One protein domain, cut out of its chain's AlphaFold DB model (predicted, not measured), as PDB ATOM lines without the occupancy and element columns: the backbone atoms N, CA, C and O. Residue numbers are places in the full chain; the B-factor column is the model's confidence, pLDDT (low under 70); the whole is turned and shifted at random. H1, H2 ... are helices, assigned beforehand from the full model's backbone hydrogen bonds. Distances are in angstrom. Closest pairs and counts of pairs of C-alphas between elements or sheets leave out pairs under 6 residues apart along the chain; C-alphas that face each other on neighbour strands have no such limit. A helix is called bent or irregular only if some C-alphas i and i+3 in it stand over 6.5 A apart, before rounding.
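AT A GLANCE: This is residues 49 to 108 of the 108 residues of an uncharacterized protein of Flavobacterium sp. BFFFF2 (UniProt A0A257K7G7). Two separate lobes, the bent helix H1 folded with short H2 and, far off, small H3, are joined by a long strand-free link. The printed part has 60 residues, three named helices in the order H1, H2, H3 and no named strand: all helix. It is extended, radius of gyration of the C-alphas 17.2 A, spans 49 by 25 by 17 A.

HOW THE PARTS SIT: H1, residues 49 to 72, assigned as one helix by its hydrogen bonds, is bent: C-alphas 58 and 61 are 9.5 A apart. Its arms H1a, residues 49 to 58, and H1b, residues 61 to 72, touch, H1b with residues 62 to 67 alone; the closest C-alphas, Lys 56 and Trp 63, are 5.0 A apart. H1b, irregular with C-alphas 61 and 64 7.4 A apart, touches H2, residues 75 to 81, at a steep tilt of 52 degrees, with residues 66 to 69 alone; closest C-alphas Ala 69 and Leu 75, 4.8 A. H3, residues 97 to 104, is apart from H2. Every O i to N i+4 pair is within hydrogen-bond range in H1a and H2, 6 of 8 in H1b, 2 of 4 in H3.

IN THESE COORDINATES: H1a, 14.2 A long, begins at C-alpha 49 (215.259, 198.349, 131.783); H1b measures 19.2 A, H2 10.2 A. H3, 10.9 A, ends at C-alpha 104 (200.150, 176.927, 161.385).

THE WHOLE: The printed part has no cut. The link from H2 to H3 is long. Residues 81 to 91 and 97 to 108 have pLDDT under 70.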
ATOM      1  N   MET A  49     214.794 199.672 131.363       92.19
ATOM      2  CA  MET A  49     215.259 198.349 131.783       92.19
ATOM      3  C   MET A  49     214.887 197.967 133.230       92.19
ATOM      4  O   MET A  49     214.484 196.820 133.444       92.19
ATOM      5  N   PRO A  50     214.972 198.856 134.243       91.94
ATOM      6  CA  PRO A  50     214.519 198.542 135.600       91.94
ATOM      7  C   PRO A  50     213.024 198.211 135.667       91.94
ATOM      8  O   PRO A  50     212.635 197.269 136.359       91.94
ATOM      9  N   LEU A  51     212.190 198.939 134.917       91.12
ATOM     10  CA  LEU A  51     210.757 198.666 134.821       91.12
ATOM     11  C   LEU A  51     210.510 197.307 134.162       91.12
ATOM     12  O   LEU A  51     209.797 196.480 134.724       91.12
ATOM     13  N   ILE A  52     211.154 197.044 133.023       91.06
ATOM     14  CA  ILE A  52     211.043 195.770 132.299       91.06
ATOM     15  C   ILE A  52     211.444 194.596 133.200       91.06
ATOM     16  O   ILE A  52     210.736 193.594 133.251       91.06
ATOM     17  N   LYS A  53     212.545 194.715 133.955       91.62
ATOM     18  CA  LYS A  53     212.982 193.680 134.909       91.62
ATOM     19  C   LYS A  53     211.935 193.420 135.992       91.62
ATOM     20  O   LYS A  53     211.633 192.262 136.270       91.62
ATOM     21  N   ASN A  54     211.349 194.473 136.557       90.38
ATOM     22  CA  ASN A  54     210.286 194.340 137.554       90.38
ATOM     23  C   ASN A  54     209.028 193.682 136.972       90.38
ATOM     24  O   ASN A  54     208.423 192.837 137.628       90.38
ATOM     25  N   LEU A  55     208.638 194.042 135.747       88.81
ATOM     26  CA  LEU A  55     207.486 193.445 135.072       88.81
ATOM     27  C   LEU A  55     207.725 191.969 134.749       88.81
ATOM     28  O   LEU A  55     206.862 191.150 135.042       88.81
ATOM     29  N   LYS A  56     208.915 191.614 134.250       89.88
ATOM     30  CA  LYS A  56     209.331 190.217 134.039       89.88
ATOM     31  C   LYS A  56     209.272 189.406 135.327       89.88
ATOM     32  O   LYS A  56     208.749 188.300 135.331       89.88
ATOM     33  N   GLN A  57     209.752 189.973 136.433       89.50
ATOM     34  CA  GLN A  57     209.718 189.300 137.731       89.50
ATOM     35  C   GLN A  57     208.286 189.081 138.248       89.50
ATOM     36  O   GLN A  57     208.018 188.061 138.875       89.50
ATOM     37  N   LYS A  58     207.374 190.033 138.019       86.69
ATOM     38  CA  LYS A  58     205.997 189.974 138.534       86.69
ATOM     39  C   LYS A  58     205.042 189.171 137.658       86.69
ATOM     40  O   LYS A  58     204.173 188.486 138.185       86.69
ATOM     41  N   HIS A  59     205.171 189.298 136.343       84.62
ATOM     42  CA  HIS A  59     204.169 188.830 135.388       84.62
ATOM     43  C   HIS A  59     204.670 187.694 134.489       84.62
ATOM     44  O   HIS A  59     203.877 187.153 133.720       84.62
ATOM     45  N   GLY A  60     205.941 187.294 134.617       87.19
ATOM     46  CA  GLY A  60     206.524 186.212 133.827       87.19
ATOM     47  C   GLY A  60     206.522 186.562 132.343       87.19
ATOM     48  O   GLY A  60     206.923 187.667 131.981       87.19
ATOM     49  N   ASP A  61     206.039 185.645 131.507       87.38
ATOM     50  CA  ASP A  61     206.012 185.781 130.043       87.38
ATOM     51  C   ASP A  61     205.068 186.889 129.546       87.38
ATOM     52  O   ASP A  61     205.327 187.501 128.511       87.38
ATOM     53  N   ASP A  62     204.056 187.255 130.338       87.56
ATOM     54  CA  ASP A  62     203.081 188.296 129.982       87.56
ATOM     55  C   ASP A  62     203.599 189.723 130.210       87.56
ATOM     56  O   ASP A  62     202.877 190.695 129.984       87.56
ATOM     57  N   TRP A  63     204.847 189.891 130.665       89.12
ATOM     58  CA  TRP A  63     205.436 191.196 130.993       89.12
ATOM     59  C   TRP A  63     205.305 192.234 129.871       89.12
ATOM     60  O   TRP A  63     205.213 193.430 130.152       89.12
ATOM     61  N   MET A  64     205.290 191.782 128.617       89.56
ATOM     62  CA  MET A  64     205.185 192.637 127.439       89.56
ATOM     63  C   MET A  64     203.815 193.327 127.356       89.56
ATOM     64  O   MET A  64     203.761 194.523 127.086       89.56
ATOM     65  N   ILE A  65     202.731 192.632 127.721       89.69
ATOM     66  CA  ILE A  65     201.369 193.191 127.774       89.69
ATOM     67  C   ILE A  65     201.302 194.322 128.809       89.69
ATOM     68  O   ILE A  65     200.782 195.406 128.540       89.69
ATOM     69  N   TYR A  66     201.888 194.101 129.989       87.94
ATOM     70  CA  TYR A  66     201.939 195.113 131.045       87.94
ATOM     71  C   TYR A  66     202.825 196.304 130.666       87.94
ATOM     72  O   TYR A  66     202.508 197.441 131.014       87.94
ATOM     73  N   TYR A  67     203.922 196.068 129.942       90.38
ATOM     74  CA  TYR A  67     204.793 197.134 129.453       90.38
ATOM     75  C   TYR A  67     204.099 197.995 128.388       90.38
ATOM     76  O   TYR A  67     204.160 199.221 128.451       90.38
ATOM     77  N   GLU A  68     203.372 197.383 127.451       91.06
ATOM     78  CA  GLU A  68     202.566 198.118 126.473       91.06
ATOM     79  C   GLU A  68     201.472 198.953 127.137       91.06
ATOM     80  O   GLU A  68     201.283 200.118 126.787       91.06
ATOM     81  N   ALA A  69     200.776 198.389 128.123       90.12
ATOM     82  CA  ALA A  69     199.756 199.113 128.871       90.12
ATOM     83  C   ALA A  69     200.341 200.258 129.701       90.12
ATOM     84  O   ALA A  69     199.730 201.321 129.789       90.12
ATOM     85  N   TYR A  70     201.538 200.078 130.267       89.44
ATOM     86  CA  TYR A  70     202.270 201.157 130.924       89.44
ATOM     87  C   TYR A  70     202.560 202.303 129.950       89.44
ATOM     88  O   TYR A  70     202.237 203.449 130.252       89.44
ATOM     89  N   ASN A  71     203.069 201.995 128.754       88.56
ATOM     90  CA  ASN A  71     203.352 203.004 127.728       88.56
ATOM     91  C   ASN A  71     202.084 203.717 127.227       88.56
ATOM     92  O   ASN A  71     202.150 204.884 126.852       88.56
ATOM     93  N   LYS A  72     200.931 203.036 127.244       90.69
ATOM     94  CA  LYS A  72     199.617 203.604 126.896       90.69
ATOM     95  C   LYS A  72     198.947 204.370 128.050       90.69
ATOM     96  O   LYS A  72     197.921 205.003 127.833       90.69
ATOM     97  N   GLY A  73     199.489 204.315 129.271       88.25
ATOM     98  CA  GLY A  73     198.853 204.883 130.470       88.25
ATOM     99  C   GLY A  73     197.653 204.075 130.991       88.25
ATOM    100  O   GLY A  73     196.898 204.542 131.842       88.25
ATOM    101  N   GLU A  74     197.479 202.844 130.514       89.81
ATOM    102  CA  GLU A  74     196.326 201.975 130.778       89.81
ATOM    103  C   GLU A  74     196.634 200.847 131.770       89.81
ATOM    104  O   GLU A  74     195.842 199.922 131.928       89.81
ATOM    105  N   LEU A  75     197.775 200.915 132.467       84.44
ATOM    106  CA  LEU A  75     198.225 199.858 133.379       84.44
ATOM    107  C   LEU A  75     197.173 199.485 134.441       84.44
ATOM    108  O   LEU A  75     197.018 198.307 134.752       84.44
ATOM    109  N   HIS A  76     196.437 200.471 134.962       82.69
ATOM    110  CA  HIS A  76     195.371 200.265 135.951       82.69
ATOM    111  C   HIS A  76     194.284 199.307 135.438       82.69
ATOM    112  O   HIS A  76     193.915 198.374 136.141       82.69
ATOM    113  N   LYS A  77     193.875 199.444 134.169       84.12
ATOM    114  CA  LYS A  77     192.831 198.608 133.558       84.12
ATOM    115  C   LYS A  77     193.210 197.127 133.557       84.12
ATOM    116  O   LYS A  77     192.373 196.272 133.813       84.12
ATOM    117  N   ILE A  78     194.480 196.816 133.287       81.75
ATOM    118  CA  ILE A  78     194.960 195.426 133.220       81.75
ATOM    119  C   ILE A  78     195.148 194.827 134.616       81.75
ATOM    120  O   ILE A  78     194.905 193.636 134.807       81.75
ATOM    121  N   LEU A  79     195.570 195.634 135.591       78.56
ATOM    122  CA  LEU A  79     195.698 195.185 136.978       78.56
ATOM    123  C   LEU A  79     194.339 194.808 137.576       78.56
ATOM    124  O   LEU A  79     194.249 193.784 138.248       78.56
ATOM    125  N   ASP A  80     193.295 195.576 137.269       74.56
ATOM    126  CA  ASP A  80     191.934 195.306 137.742       74.56
ATOM    127  C   ASP A  80     191.318 194.064 137.070       74.56
ATOM    128  O   ASP A  80     190.515 193.358 137.677       74.56
ATOM    129  N   MET A  81     191.719 193.761 135.828       68.88
ATOM    130  CA  MET A  81     191.212 192.614 135.060       68.88
ATOM    131  C   MET A  81     191.918 191.286 135.371       68.88
ATOM    132  O   MET A  81     191.305 190.232 135.232       68.88
ATOM    133  N   ASN A  82     193.192 191.310 135.776       63.91
ATOM    134  CA  ASN A  82     193.992 190.105 136.018       63.91
ATOM    135  C   ASN A  82     194.556 190.077 137.448       63.91
ATOM    136  O   ASN A  82     195.742 190.373 137.648       63.91
ATOM    137  N   PRO A  83     193.768 189.639 138.449       58.88
ATOM    138  CA  PRO A  83     194.273 189.353 139.782       58.88
ATOM    139  C   PRO A  83     195.032 188.019 139.752       58.88
ATOM    140  O   PRO A  83     194.588 187.014 140.305       58.88
ATOM    141  N   LYS A  84     196.189 187.961 139.077       58.12
ATOM    142  CA  LYS A  84     197.096 186.825 139.279       58.12
ATOM    143  C   LYS A  84     197.504 186.834 140.755       58.12
ATOM    144  O   LYS A  84     197.874 187.901 141.258       58.12
ATOM    145  N   PRO A  85     197.449 185.692 141.463       50.00
ATOM    146  CA  PRO A  85     197.864 185.650 142.850       50.00
ATOM    147  C   PRO A  85     199.331 186.064 142.900       50.00
ATOM    148  O   PRO A  85     200.198 185.421 142.305       50.00
ATOM    149  N   ILE A  86     199.603 187.177 143.583       56.84
ATOM    150  CA  ILE A  86     200.954 187.534 144.004       56.84
ATOM    151  C   ILE A  86     201.491 186.269 144.662       56.84
ATOM    152  O   ILE A  86     200.855 185.736 145.571       56.84
ATOM    153  N   ASN A  87     202.589 185.729 144.136       51.69
ATOM    154  CA  ASN A  87     203.191 184.515 144.661       51.69
ATOM    155  C   ASN A  87     203.709 184.851 146.069       51.69
ATOM    156  O   ASN A  87     204.833 185.320 146.250       51.69
ATOM    157  N   ASN A  88     202.820 184.730 147.057       52.81
ATOM    158  CA  ASN A  88     203.014 185.088 148.453       52.81
ATOM    159  C   ASN A  88     203.843 183.989 149.111       52.81
ATOM    160  O   ASN A  88     203.389 183.310 150.025       52.81
ATOM    161  N   GLN A  89     205.068 183.783 148.637       54.81
ATOM    162  CA  GLN A  89     206.069 183.104 149.445       54.81
ATOM    163  C   GLN A  89     206.275 183.993 150.682       54.81
ATOM    164  O   GLN A  89     206.675 185.155 150.524       54.81
ATOM    165  N   PRO A  90     205.952 183.525 151.901       55.69
ATOM    166  CA  PRO A  90     206.127 184.340 153.088       55.69
ATOM    167  C   PRO A  90     207.613 184.686 153.210       55.69
ATOM    168  O   PRO A  90     208.456 183.822 153.430       55.69
ATOM    169  N   ARG A  91     207.949 185.977 153.066       60.47
ATOM    170  CA  ARG A  91     209.323 186.488 153.250       60.47
ATOM    171  C   ARG A  91     209.881 186.192 154.641       60.47
ATOM    172  O   ARG A  91     211.088 186.283 154.845       60.47
ATOM    173  N   TYR A  92     209.007 185.892 155.595       70.12
ATOM    174  CA  TYR A  92     209.363 185.658 156.978       70.12
ATOM    175  C   TYR A  92     209.040 184.221 157.380       70.12
ATOM    176  O   TYR A  92     207.876 183.837 157.464       70.12
ATOM    177  N   ILE A  93     210.092 183.456 157.673       72.94
ATOM    178  CA  ILE A  93     209.991 182.157 158.335       72.94
ATOM    179  C   ILE A  93     210.330 182.395 159.814       72.94
ATOM    180  O   ILE A  93     211.481 182.732 160.124       72.94
ATOM    181  N   PRO A  94     209.361 182.274 160.739       74.50
ATOM    182  CA  PRO A  94     209.632 182.420 162.163       74.50
ATOM    183  C   PRO A  94     210.644 181.364 162.617       74.50
ATOM    184  O   PRO A  94     210.422 180.166 162.472       74.50
ATOM    185  N   LYS A  95     211.761 181.805 163.205       72.50
ATOM    186  CA  LYS A  95     212.824 180.906 163.697       72.50
ATOM    187  C   LYS A  95     212.480 180.213 165.028       72.50
ATOM    188  O   LYS A  95     213.217 179.337 165.467       72.50
ATOM    189  N   GLY A  96     211.399 180.625 165.695       73.88
ATOM    190  CA  GLY A  96     210.998 180.128 167.014       73.88
ATOM    191  C   GLY A  96     209.856 179.111 166.951       73.88
ATOM    192  O   GLY A  96     208.899 179.292 166.202       73.88
ATOM    193  N   LYS A  97     209.911 178.074 167.802       69.94
ATOM    194  CA  LYS A  97     208.863 177.033 167.899       69.94
ATOM    195  C   LYS A  97     207.482 177.605 168.255       69.94
ATOM    196  O   LYS A  97     206.468 177.126 167.765       69.94
ATOM    197  N   LEU A  98     207.450 178.645 169.090       67.62
ATOM    198  CA  LEU A  98     206.217 179.282 169.563       67.62
ATOM    199  C   LEU A  98     205.524 180.096 168.460       67.62
ATOM    200  O   LEU A  98     204.316 179.984 168.279       67.62
ATOM    201  N   SER A  99     206.294 180.860 167.682       62.97
ATOM    202  CA  SER A  99     205.765 181.656 166.575       62.97
ATOM    203  C   SER A  99     205.364 180.794 165.378       62.97
ATOM    204  O   SER A  99     204.327 181.061 164.784       62.97
ATOM    205  N   ALA A 100     206.091 179.714 165.071       67.62
ATOM    206  CA  ALA A 100     205.703 178.766 164.020       67.62
ATOM    207  C   ALA A 100     204.321 178.120 164.268       67.62
ATOM    208  O   ALA A 100     203.525 177.973 163.341       67.62
ATOM    209  N   ASN A 101     204.000 177.800 165.526       66.12
ATOM    210  CA  ASN A 101     202.727 177.168 165.890       66.12
ATOM    211  C   ASN A 101     201.512 178.102 165.781       66.12
ATOM    212  O   ASN A 101     200.399 177.618 165.582       66.12
ATOM    213  N   LEU A 102     201.702 179.420 165.906       66.44
ATOM    214  CA  LEU A 102     200.616 180.398 165.774       66.44
ATOM    215  C   LEU A 102     200.177 180.564 164.317       66.44
ATOM    216  O   LEU A 102     198.983 180.619 164.044       66.44
ATOM    217  N   PHE A 103     201.127 180.573 163.379       66.06
ATOM    218  CA  PHE A 103     200.811 180.699 161.954       66.06
ATOM    219  C   PHE A 103     200.257 179.398 161.348       66.06
ATOM    220  O   PHE A 103     199.401 179.464 160.473       66.06
ATOM    221  N   ASN A 104     200.656 178.225 161.859       60.47
ATOM    222  CA  ASN A 104     200.150 176.927 161.385       60.47
ATOM    223  C   ASN A 104     198.773 176.527 161.949       60.47
ATOM    224  O   ASN A 104     198.176 175.574 161.460       60.47
ATOM    225  N   ARG A 105     198.254 177.210 162.979       54.75
ATOM    226  CA  ARG A 105     196.932 176.906 163.565       54.75
ATOM    227  C   ARG A 105     195.764 177.639 162.907       54.75
ATOM    228  O   ARG A 105     194.626 177.335 163.231       54.75
ATOM    229  N   SER A 106     196.024 178.582 162.002       51.47
ATOM    230  CA  SER A 106     194.975 179.367 161.331       51.47
ATOM    231  C   SER A 106     194.360 178.674 160.106       51.47
ATOM    232  O   SER A 106     193.479 179.255 159.477       51.47
ATOM    233  N   THR A 107     194.830 177.480 159.728       52.00
ATOM    234  CA  THR A 107     194.394 176.765 158.511       52.00
ATOM    235  C   THR A 107     193.710 175.420 158.782       52.00
ATOM    236  O   THR A 107     193.712 174.574 157.894       52.00
ATOM    237  N   ASN A 108     193.133 175.214 159.971       39.88
ATOM    238  CA  ASN A 108     192.232 174.087 160.254       39.88
ATOM    239  C   ASN A 108     190.870 174.590 160.722       39.88
ATOM    240  O   ASN A 108     190.861 175.522 161.557       39.88
TER     241      ASN A 108